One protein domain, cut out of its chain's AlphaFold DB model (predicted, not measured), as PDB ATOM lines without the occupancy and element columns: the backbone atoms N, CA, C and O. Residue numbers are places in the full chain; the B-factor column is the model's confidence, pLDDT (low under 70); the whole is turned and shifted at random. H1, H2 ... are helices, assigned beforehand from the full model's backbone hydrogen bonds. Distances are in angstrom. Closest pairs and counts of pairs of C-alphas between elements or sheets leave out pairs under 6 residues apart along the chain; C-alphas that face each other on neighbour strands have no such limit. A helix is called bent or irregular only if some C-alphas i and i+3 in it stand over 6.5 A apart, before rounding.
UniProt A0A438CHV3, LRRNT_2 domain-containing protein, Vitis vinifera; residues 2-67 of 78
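Overview. This is residues 2 to 67 of the 78 residues of the protein "LRRNT_2 domain-containing protein" of Vitis vinifera (UniProt A0A438CHV3). One long helix, H1, makes a rod, and after its last residue the printed part folds back in a hook beside the last stretch of that helix, with the short helix H2 in the returning piece. Residues 2 to 31, which belong to H1, stick out as a bare arm. The printed part has 66 residues with two named helices, H1 then H2, and no named strand; its class is all helix. The whole is extended, with a radius of gyration of the C-alphas of 21.7 A and spans of 74 by 17 by 11 A.

Arrangement. H1, residues 2 to 45, comes first. A short link of 7 residues joins it to H2, residues 53 to 57. H1 and H2 are close but not clearly touching, with 1 pair of C-alphas within 8 A: their closest C-alphas, those of Lys 43 and Leu 54, are 6.7 A apart. Their centres are 32.0 A apart. Residues 47 to 52 stand free. In H2 every O i to N i+4 pair is within hydrogen-bond range; in H1 37 of 40 are.

Along the chain. H1 begins at C-alpha 2, at (-44.789, -28.493, 67.297), and ends at C-alpha 45, at (-7.276, -46.148, 15.744), 66.2 A from first to last C-alpha. It is neither bent nor irregular, but only just: C-alphas 6 and 9 are 6.4 A apart. H2 measures 5.6 A from first to last C-alpha and ends at C-alpha 57, at (-7.233, -56.485, 28.010).

Size, cuts and confidence. The two C-alphas farthest apart, those of Glu 2 and Ser 50, are 73.6 A apart. The printed part has no cut and no long link. The mean pLDDT of the printed part is 83.5, and residues 2 to 8 are under 70.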
ATOM      1  N   GLU A   2     -46.172 -28.893  67.598       55.69
ATOM      2  CA  GLU A   2     -44.789 -28.493  67.297       55.69
ATOM      3  C   GLU A   2     -43.872 -29.596  66.751       55.69
ATOM      4  O   GLU A   2     -42.857 -29.292  66.133       55.69
ATOM      5  N   LYS A   3     -44.229 -30.880  66.900       52.38
ATOM      6  CA  LYS A   3     -43.366 -31.991  66.448       52.38
ATOM      7  C   LYS A   3     -43.159 -32.001  64.929       52.38
ATOM      8  O   LYS A   3     -42.073 -32.320  64.472       52.38
ATOM      9  N   LYS A   4     -44.175 -31.619  64.140       54.00
ATOM     10  CA  LYS A   4     -44.047 -31.537  62.673       54.00
ATOM     11  C   LYS A   4     -43.162 -30.366  62.255       54.00
ATOM     12  O   LYS A   4     -42.289 -30.562  61.425       54.00
ATOM     13  N   VAL A   5     -43.328 -29.195  62.876       59.47
ATOM     14  CA  VAL A   5     -42.544 -27.985  62.567       59.47
ATOM     15  C   VAL A   5     -41.053 -28.202  62.815       59.47
ATOM     16  O   VAL A   5     -40.244 -27.771  62.005       59.47
ATOM     17  N   PHE A   6     -40.690 -28.935  63.870       59.84
ATOM     18  CA  PHE A   6     -39.291 -29.256  64.155       59.84
ATOM     19  C   PHE A   6     -38.703 -30.309  63.202       59.84
ATOM     20  O   PHE A   6     -37.516 -30.261  62.924       59.84
ATOM     21  N   LEU A   7     -39.511 -31.228  62.658       64.25
ATOM     22  CA  LEU A   7     -39.057 -32.271  61.722       64.25
ATOM     23  C   LEU A   7     -38.934 -31.783  60.266       64.25
ATOM     24  O   LEU A   7     -38.181 -32.364  59.486       64.25
ATOM     25  N   LEU A   8     -39.645 -30.714  59.895       69.31
ATOM     26  CA  LEU A   8     -39.578 -30.097  58.564       69.31
ATOM     27  C   LEU A   8     -38.175 -29.584  58.167       69.31
ATOM     28  O   LEU A   8     -37.755 -29.893  57.049       69.31
ATOM     29  N   PRO A   9     -37.414 -28.859  59.015       77.69
ATOM     30  CA  PRO A   9     -36.057 -28.439  58.669       77.69
ATOM     31  C   PRO A   9     -35.099 -29.630  58.562       77.69
ATOM     32  O   PRO A   9     -34.304 -29.670  57.631       77.69
ATOM     33  N   PHE A  10     -35.224 -30.646  59.427       76.94
ATOM     34  CA  PHE A  10     -34.414 -31.867  59.320       76.94
ATOM     35  C   PHE A  10     -34.678 -32.615  58.009       76.94
ATOM     36  O   PHE A  10     -33.735 -32.970  57.309       76.94
ATOM     37  N   SER A  11     -35.947 -32.793  57.633       81.19
ATOM     38  CA  SER A  11     -36.323 -33.413  56.355       81.19
ATOM     39  C   SER A  11     -35.790 -32.624  55.152       81.19
ATOM     40  O   SER A  11     -35.263 -33.203  54.204       81.19
ATOM     41  N   SER A  12     -35.851 -31.289  55.216       86.00
ATOM     42  CA  SER A  12     -35.368 -30.406  54.147       86.00
ATOM     43  C   SER A  12     -33.845 -30.461  53.989       86.00
ATOM     44  O   SER A  12     -33.348 -30.546  52.870       86.00
ATOM     45  N   VAL A  13     -33.094 -30.474  55.096       89.62
ATOM     46  CA  VAL A  13     -31.627 -30.617  55.083       89.62
ATOM     47  C   VAL A  13     -31.218 -31.977  54.524       89.62
ATOM     48  O   VAL A  13     -30.327 -32.047  53.681       89.62
ATOM     49  N   ILE A  14     -31.899 -33.052  54.933       88.69
ATOM     50  CA  ILE A  14     -31.645 -34.398  54.407       88.69
ATOM     51  C   ILE A  14     -31.890 -34.435  52.894       88.69
ATOM     52  O   ILE A  14     -31.054 -34.967  52.166       88.69
ATOM     53  N   LEU A  15     -32.985 -33.846  52.403       90.12
ATOM     54  CA  LEU A  15     -33.293 -33.795  50.972       90.12
ATOM     55  C   LEU A  15     -32.229 -33.027  50.174       90.12
ATOM     56  O   LEU A  15     -31.807 -33.490  49.116       90.12
ATOM     57  N   LEU A  16     -31.765 -31.888  50.694       89.62
ATOM     58  CA  LEU A  16     -30.705 -31.091  50.070       89.62
ATOM     59  C   LEU A  16     -29.374 -31.850  50.015       89.62
ATOM     60  O   LEU A  16     -28.715 -31.838  48.976       89.62
ATOM     61  N   LEU A  17     -29.004 -32.555  51.090       89.75
ATOM     62  CA  LEU A  17     -27.817 -33.415  51.108       89.75
ATOM     63  C   LEU A  17     -27.914 -34.538  50.072       89.75
ATOM     64  O   LEU A  17     -26.959 -34.771  49.337       89.75
ATOM     65  N   HIS A  18     -29.065 -35.207  49.977       89.06
ATOM     66  CA  HIS A  18     -29.270 -36.250  48.972       89.06
ATOM     67  C   HIS A  18     -29.150 -35.683  47.559       89.06
ATOM     68  O   HIS A  18     -28.448 -36.262  46.735       89.06
ATOM     69  N   TYR A  19     -29.774 -34.534  47.290       92.31
ATOM     70  CA  TYR A  19     -29.689 -33.882  45.986       92.31
ATOM     71  C   TYR A  19     -28.241 -33.541  45.614       92.31
ATOM     72  O   TYR A  19     -27.789 -33.885  44.520       92.31
ATOM     73  N   TRP A  20     -27.482 -32.955  46.544       91.75
ATOM     74  CA  TRP A  20     -26.069 -32.641  46.338       91.75
ATOM     75  C   TRP A  20     -25.256 -33.894  46.012       91.75
ATOM     76  O   TRP A  20     -24.566 -33.929  44.993       91.75
ATOM     77  N   VAL A  21     -25.369 -34.942  46.834       89.69
ATOM     78  CA  VAL A  21     -24.636 -36.199  46.628       89.69
ATOM     79  C   VAL A  21     -24.988 -36.805  45.272       89.69
ATOM     80  O   VAL A  21     -24.085 -37.180  44.533       89.69
ATOM     81  N   THR A  22     -26.269 -36.839  44.895       85.56
ATOM     82  CA  THR A  22     -26.687 -37.369  43.585       85.56
ATOM     83  C   THR A  22     -26.167 -36.552  42.403       85.56
ATOM     84  O   THR A  22     -25.872 -37.109  41.349       85.56
ATOM     85  N   CYS A  23     -26.035 -35.233  42.556       84.56
ATOM     86  CA  CYS A  23     -25.491 -34.374  41.511       84.56
ATOM     87  C   CYS A  23     -23.984 -34.608  41.333       84.56
ATOM     88  O   CYS A  23     -23.510 -34.766  40.209       84.56
ATOM     89  N   LEU A  24     -23.250 -34.715  42.446       82.50
ATOM     90  CA  LEU A  24     -21.821 -35.012  42.440       82.50
ATOM     91  C   LEU A  24     -21.528 -36.394  41.840       82.50
ATOM     92  O   LEU A  24     -20.651 -36.522  40.987       82.50
ATOM     93  N   THR A  25     -22.281 -37.428  42.231       78.12
ATOM     94  CA  THR A  25     -22.092 -38.779  41.681       78.12
ATOM     95  C   THR A  25     -22.373 -38.828  40.186       78.12
ATOM     96  O   THR A  25     -21.645 -39.503  39.458       78.12
ATOM     97  N   LEU A  26     -23.380 -38.094  39.703       80.12
ATOM     98  CA  LEU A  26     -23.682 -37.999  38.277       80.12
ATOM     99  C   LEU A  26     -22.557 -37.305  37.501       80.12
ATOM    100  O   LEU A  26     -22.193 -37.779  36.430       80.12
ATOM    101  N   ALA A  27     -21.982 -36.227  38.039       74.31
ATOM    102  CA  ALA A  27     -20.871 -35.522  37.405       74.31
ATOM    103  C   ALA A  27     -19.643 -36.436  37.228       74.31
ATOM    104  O   ALA A  27     -19.124 -36.553  36.119       74.31
ATOM    105  N   VAL A  28     -19.252 -37.164  38.279       74.56
ATOM    106  CA  VAL A  28     -18.151 -38.148  38.226       74.56
ATOM    107  C   VAL A  28     -18.472 -39.311  37.273       74.56
ATOM    108  O   VAL A  28     -17.593 -39.815  36.575       74.56
ATOM    109  N   SER A  29     -19.745 -39.717  37.205       72.75
ATOM    110  CA  SER A  29     -20.220 -40.779  36.301       72.75
ATOM    111  C   SER A  29     -20.344 -40.349  34.832       72.75
ATOM    112  O   SER A  29     -20.623 -41.178  33.970       72.75
ATOM    113  N   LEU A  30     -20.207 -39.060  34.523       71.38
ATOM    114  CA  LEU A  30     -20.150 -38.563  33.147       71.38
ATOM    115  C   LEU A  30     -18.701 -38.416  32.678       71.38
ATOM    116  O   LEU A  30     -18.402 -38.718  31.524       71.38
ATOM    117  N   THR A  31     -17.799 -37.984  33.564       74.25
ATOM    118  CA  THR A  31     -16.372 -37.849  33.240       74.25
ATOM    119  C   THR A  31     -15.729 -39.210  32.998       74.25
ATOM    120  O   THR A  31     -15.061 -39.394  31.985       74.25
ATOM    121  N   ASN A  32     -16.015 -40.204  33.846       78.88
ATOM    122  CA  ASN A  32     -15.494 -41.561  33.667       78.88
ATOM    123  C   ASN A  32     -15.952 -42.209  32.342       78.88
ATOM    124  O   ASN A  32     -15.194 -42.963  31.738       78.88
ATOM    125  N   LEU A  33     -17.162 -41.889  31.879       85.00
ATOM    126  CA  LEU A  33     -17.740 -42.396  30.643       85.00
ATOM    127  C   LEU A  33     -17.060 -41.756  29.429       85.00
ATOM    128  O   LEU A  33     -16.767 -42.435  28.448       85.00
ATOM    129  N   ALA A  34     -16.781 -40.452  29.498       88.00
ATOM    130  CA  ALA A  34     -16.045 -39.739  28.461       88.00
ATOM    131  C   ALA A  34     -14.619 -40.292  28.299       88.00
ATOM    132  O   ALA A  34     -14.190 -40.528  27.167       88.00
ATOM    133  N   ASP A  35     -13.930 -40.561  29.411       89.69
ATOM    134  CA  ASP A  35     -12.591 -41.158  29.407       89.69
ATOM    135  C   ASP A  35     -12.604 -42.572  28.806       89.69
ATOM    136  O   ASP A  35     -11.787 -42.890  27.939       89.69
ATOM    137  N   GLU A  36     -13.575 -43.408  29.193       90.31
ATOM    138  CA  GLU A  36     -13.741 -44.750  28.627       90.31
ATOM    139  C   GLU A  36     -13.982 -44.701  27.110       90.31
ATOM    140  O   GLU A  36     -13.321 -45.413  26.348       90.31
ATOM    141  N   TYR A  37     -14.872 -43.822  26.638       90.94
ATOM    142  CA  TYR A  37     -15.120 -43.654  25.204       90.94
ATOM    143  C   TYR A  37     -13.892 -43.151  24.444       90.94
ATOM    144  O   TYR A  37     -13.628 -43.627  23.337       90.94
ATOM    145  N   ALA A  38     -13.125 -42.222  25.018       92.12
ATOM    146  CA  ALA A  38     -11.895 -41.729  24.410       92.12
ATOM    147  C   ALA A  38     -10.853 -42.851  24.261       92.12
ATOM    148  O   ALA A  38     -10.240 -42.988  23.198       92.12
ATOM    149  N   LEU A  39     -10.697 -43.704  25.276       92.69
ATOM    150  CA  LEU A  39      -9.808 -44.868  25.217       92.69
ATOM    151  C   LEU A  39     -10.281 -45.901  24.184       92.69
ATOM    152  O   LEU A  39      -9.467 -46.452  23.443       92.69
ATOM    153  N   LEU A  40     -11.587 -46.146  24.064       92.00
ATOM    154  CA  LEU A  40     -12.128 -47.036  23.031       92.00
ATOM    155  C   LEU A  40     -11.924 -46.480  21.614       92.00
ATOM    156  O   LEU A  40     -11.585 -47.237  20.701       92.00
ATOM    157  N   ALA A  41     -12.076 -45.168  21.423       93.00
ATOM    158  CA  ALA A  41     -11.765 -44.513  20.156       93.00
ATOM    159  C   ALA A  41     -10.269 -44.637  19.818       93.00
ATOM    160  O   ALA A  41      -9.917 -44.975  18.688       93.00
ATOM    161  N   LEU A  42      -9.388 -44.451  20.808       92.38
ATOM    162  CA  LEU A  42      -7.951 -44.682  20.656       92.38
ATOM    163  C   LEU A  42      -7.659 -46.134  20.256       92.38
ATOM    164  O   LEU A  42      -6.940 -46.361  19.285       92.38
ATOM    165  N   LYS A  43      -8.264 -47.112  20.943       91.62
ATOM    166  CA  LYS A  43      -8.153 -48.540  20.605       91.62
ATOM    167  C   LYS A  43      -8.524 -48.806  19.144       91.62
ATOM    168  O   LYS A  43      -7.807 -49.539  18.473       91.62
ATOM    169  N   ALA A  44      -9.603 -48.204  18.639       91.25
ATOM    170  CA  ALA A  44     -10.042 -48.375  17.251       91.25
ATOM    171  C   ALA A  44      -9.058 -47.789  16.219       91.25
ATOM    172  O   ALA A  44      -8.998 -48.267  15.086       91.25
ATOM    173  N   HIS A  45      -8.284 -46.771  16.602       92.69
ATOM    174  CA  HIS A  45      -7.276 -46.148  15.744       92.69
ATOM    175  C   HIS A  45      -5.914 -46.855  15.759       92.69
ATOM    176  O   HIS A  45      -5.106 -46.635  14.853       92.69
ATOM    177  N   ILE A  46      -5.644 -47.711  16.746       90.56
ATOM    178  CA  ILE A  46      -4.407 -48.492  16.801       90.56
ATOM    179  C   ILE A  46      -4.552 -49.706  15.878       90.56
ATOM    180  O   ILE A  46      -5.181 -50.704  16.213       90.56
ATOM    181  N   THR A  47      -3.953 -49.616  14.691       88.06
ATOM    182  CA  THR A  47      -4.017 -50.668  13.659       88.06
ATOM    183  C   THR A  47      -2.978 -51.775  13.842       88.06
ATOM    184  O   THR A  47      -3.075 -52.818  13.196       88.06
ATOM    185  N   TYR A  48      -1.989 -51.567  14.716       88.19
ATOM    186  CA  TYR A  48      -0.919 -52.521  14.985       88.19
ATOM    187  C   TYR A  48      -0.871 -52.883  16.472       88.19
ATOM    188  O   TYR A  48      -0.333 -52.139  17.289       88.19
ATOM    189  N   ASP A  49      -1.417 -54.052  16.802       87.56
ATOM    190  CA  ASP A  49      -1.374 -54.663  18.133       87.56
ATOM    191  C   ASP A  49      -0.677 -56.026  18.038       87.56
ATOM    192  O   ASP A  49      -1.315 -57.073  17.940       87.56
ATOM    193  N   SER A  50       0.659 -56.018  18.004       82.81
ATOM    194  CA  SER A  50       1.465 -57.220  17.743       82.81
ATOM    195  C   SER A  50       1.283 -58.338  18.771       82.81
ATOM    196  O   SER A  50       1.595 -59.489  18.479       82.81
ATOM    197  N   GLN A  51       0.832 -58.000  19.980       83.94
ATOM    198  CA  GLN A  51       0.656 -58.935  21.092       83.94
ATOM    199  C   GLN A  51      -0.822 -59.179  21.435       83.94
ATOM    200  O   GLN A  51      -1.108 -59.957  22.342       83.94
ATOM    201  N   GLY A  52      -1.767 -58.535  20.738       85.31
ATOM    202  CA  GLY A  52      -3.199 -58.659  21.031       85.31
ATOM    203  C   GLY A  52      -3.595 -58.117  22.411       85.31
ATOM    204  O   GLY A  52      -4.637 -58.504  22.951       85.31
ATOM    205  N   ILE A  53      -2.760 -57.274  23.026       84.69
ATOM    206  CA  ILE A  53      -2.959 -56.786  24.398       84.69
ATOM    207  C   ILE A  53      -4.165 -55.850  24.440       84.69
ATOM    208  O   ILE A  53      -5.003 -55.961  25.332       84.69
ATOM    209  N   LEU A  54      -4.304 -54.968  23.450       88.00
ATOM    210  CA  LEU A  54      -5.442 -54.053  23.359       88.00
ATOM    211  C   LEU A  54      -6.725 -54.832  23.060       88.00
ATOM    212  O   LEU A  54      -7.785 -54.526  23.605       88.00
ATOM    213  N   ALA A  55      -6.647 -55.867  22.221       83.56
ATOM    214  CA  ALA A  55      -7.800 -56.708  21.912       83.56
ATOM    215  C   ALA A  55      -8.328 -57.461  23.146       83.56
ATOM    216  O   ALA A  55      -9.543 -57.507  23.347       83.56
ATOM    217  N   THR A  56      -7.434 -58.019  23.967       85.50
ATOM    218  CA  THR A  56      -7.782 -58.912  25.088       85.50
ATOM    219  C   THR A  56      -7.993 -58.198  26.421       85.50
ATOM    220  O   THR A  56      -8.842 -58.620  27.201       85.50
ATOM    221  N   ASN A  57      -7.239 -57.133  26.701       90.75
ATOM    222  CA  ASN A  57      -7.233 -56.485  28.010       90.75
ATOM    223  C   ASN A  57      -8.144 -55.250  28.073       90.75
ATOM    224  O   ASN A  57      -8.834 -55.055  29.070       90.75
ATOM    225  N   TRP A  58      -8.204 -54.453  27.000       91.12
ATOM    226  CA  TRP A  58      -9.086 -53.282  26.938       91.12
ATOM    227  C   TRP A  58     -10.519 -53.728  26.613       91.12
ATOM    228  O   TRP A  58     -10.968 -53.662  25.465       91.12
ATOM    229  N   SER A  59     -11.202 -54.269  27.622       85.12
ATOM    230  CA  SER A  59     -12.539 -54.874  27.562       85.12
ATOM    231  C   SER A  59     -13.503 -54.188  28.535       85.12
ATOM    232  O   SER A  59     -13.099 -53.793  29.628       85.12
ATOM    233  N   SER A  60     -14.795 -54.131  28.187       81.44
ATOM    234  CA  SER A  60     -15.868 -53.581  29.035       81.44
ATOM    235  C   SER A  60     -16.211 -54.445  30.258       81.44
ATOM    236  O   SER A  60     -17.032 -54.065  31.087       81.44
ATOM    237  N   THR A  61     -15.590 -55.620  30.396       84.62
ATOM    238  CA  THR A  61     -15.777 -56.520  31.548       84.62
ATOM    239  C   THR A  61     -15.109 -56.015  32.827       84.62
ATOM    240  O   THR A  61     -15.423 -56.495  33.914       84.62
ATOM    241  N   THR A  62     -14.164 -55.083  32.715       86.31
ATOM    242  CA  THR A  62     -13.411 -54.505  33.835       86.31
ATOM    243  C   THR A  62     -13.329 -52.992  33.666       86.31
ATOM    244  O   THR A  62     -13.268 -52.520  32.537       86.31
ATOM    245  N   SER A  63     -13.263 -52.236  34.768       88.75
ATOM    246  CA  SER A  63     -13.018 -50.783  34.712       88.75
ATOM    247  C   SER A  63     -11.798 -50.450  33.846       88.75
ATOM    248  O   SER A  63     -10.764 -51.113  33.970       88.75
ATOM    249  N   TYR A  64     -11.907 -49.396  33.028       90.12
ATOM    250  CA  TYR A  64     -10.831 -48.940  32.143       90.12
ATOM    251  C   TYR A  64      -9.541 -48.572  32.892       90.12
ATOM    252  O   TYR A  64      -8.455 -48.682  32.333       90.12
ATOM    253  N   CYS A  65      -9.621 -48.219  34.180       91.56
ATOM    254  CA  CYS A  65      -8.450 -47.964  35.025       91.56
ATOM    255  C   CYS A  65      -7.581 -49.201  35.278       91.56
ATOM    256  O   CYS A  65      -6.431 -49.063  35.678       91.56
ATOM    257  N   ASN A  66      -8.125 -50.401  35.062       91.00
ATOM    258  CA  ASN A  66      -7.386 -51.657  35.170       91.00
ATOM    259  C   ASN A  66      -6.826 -52.125  33.822       91.00
ATOM    260  O   ASN A  66      -6.207 -53.188  33.754       91.00
ATOM    261  N   TRP A  67      -7.072 -51.376  32.745       92.75
ATOM    262  CA  TRP A  67      -6.534 -51.720  31.443       92.75
ATOM    263  C   TRP A  67      -5.017 -51.518  31.414       92.75
ATOM    264  O   TRP A  67      -4.467 -50.567  31.970       92.75
TER     265      TRP A  67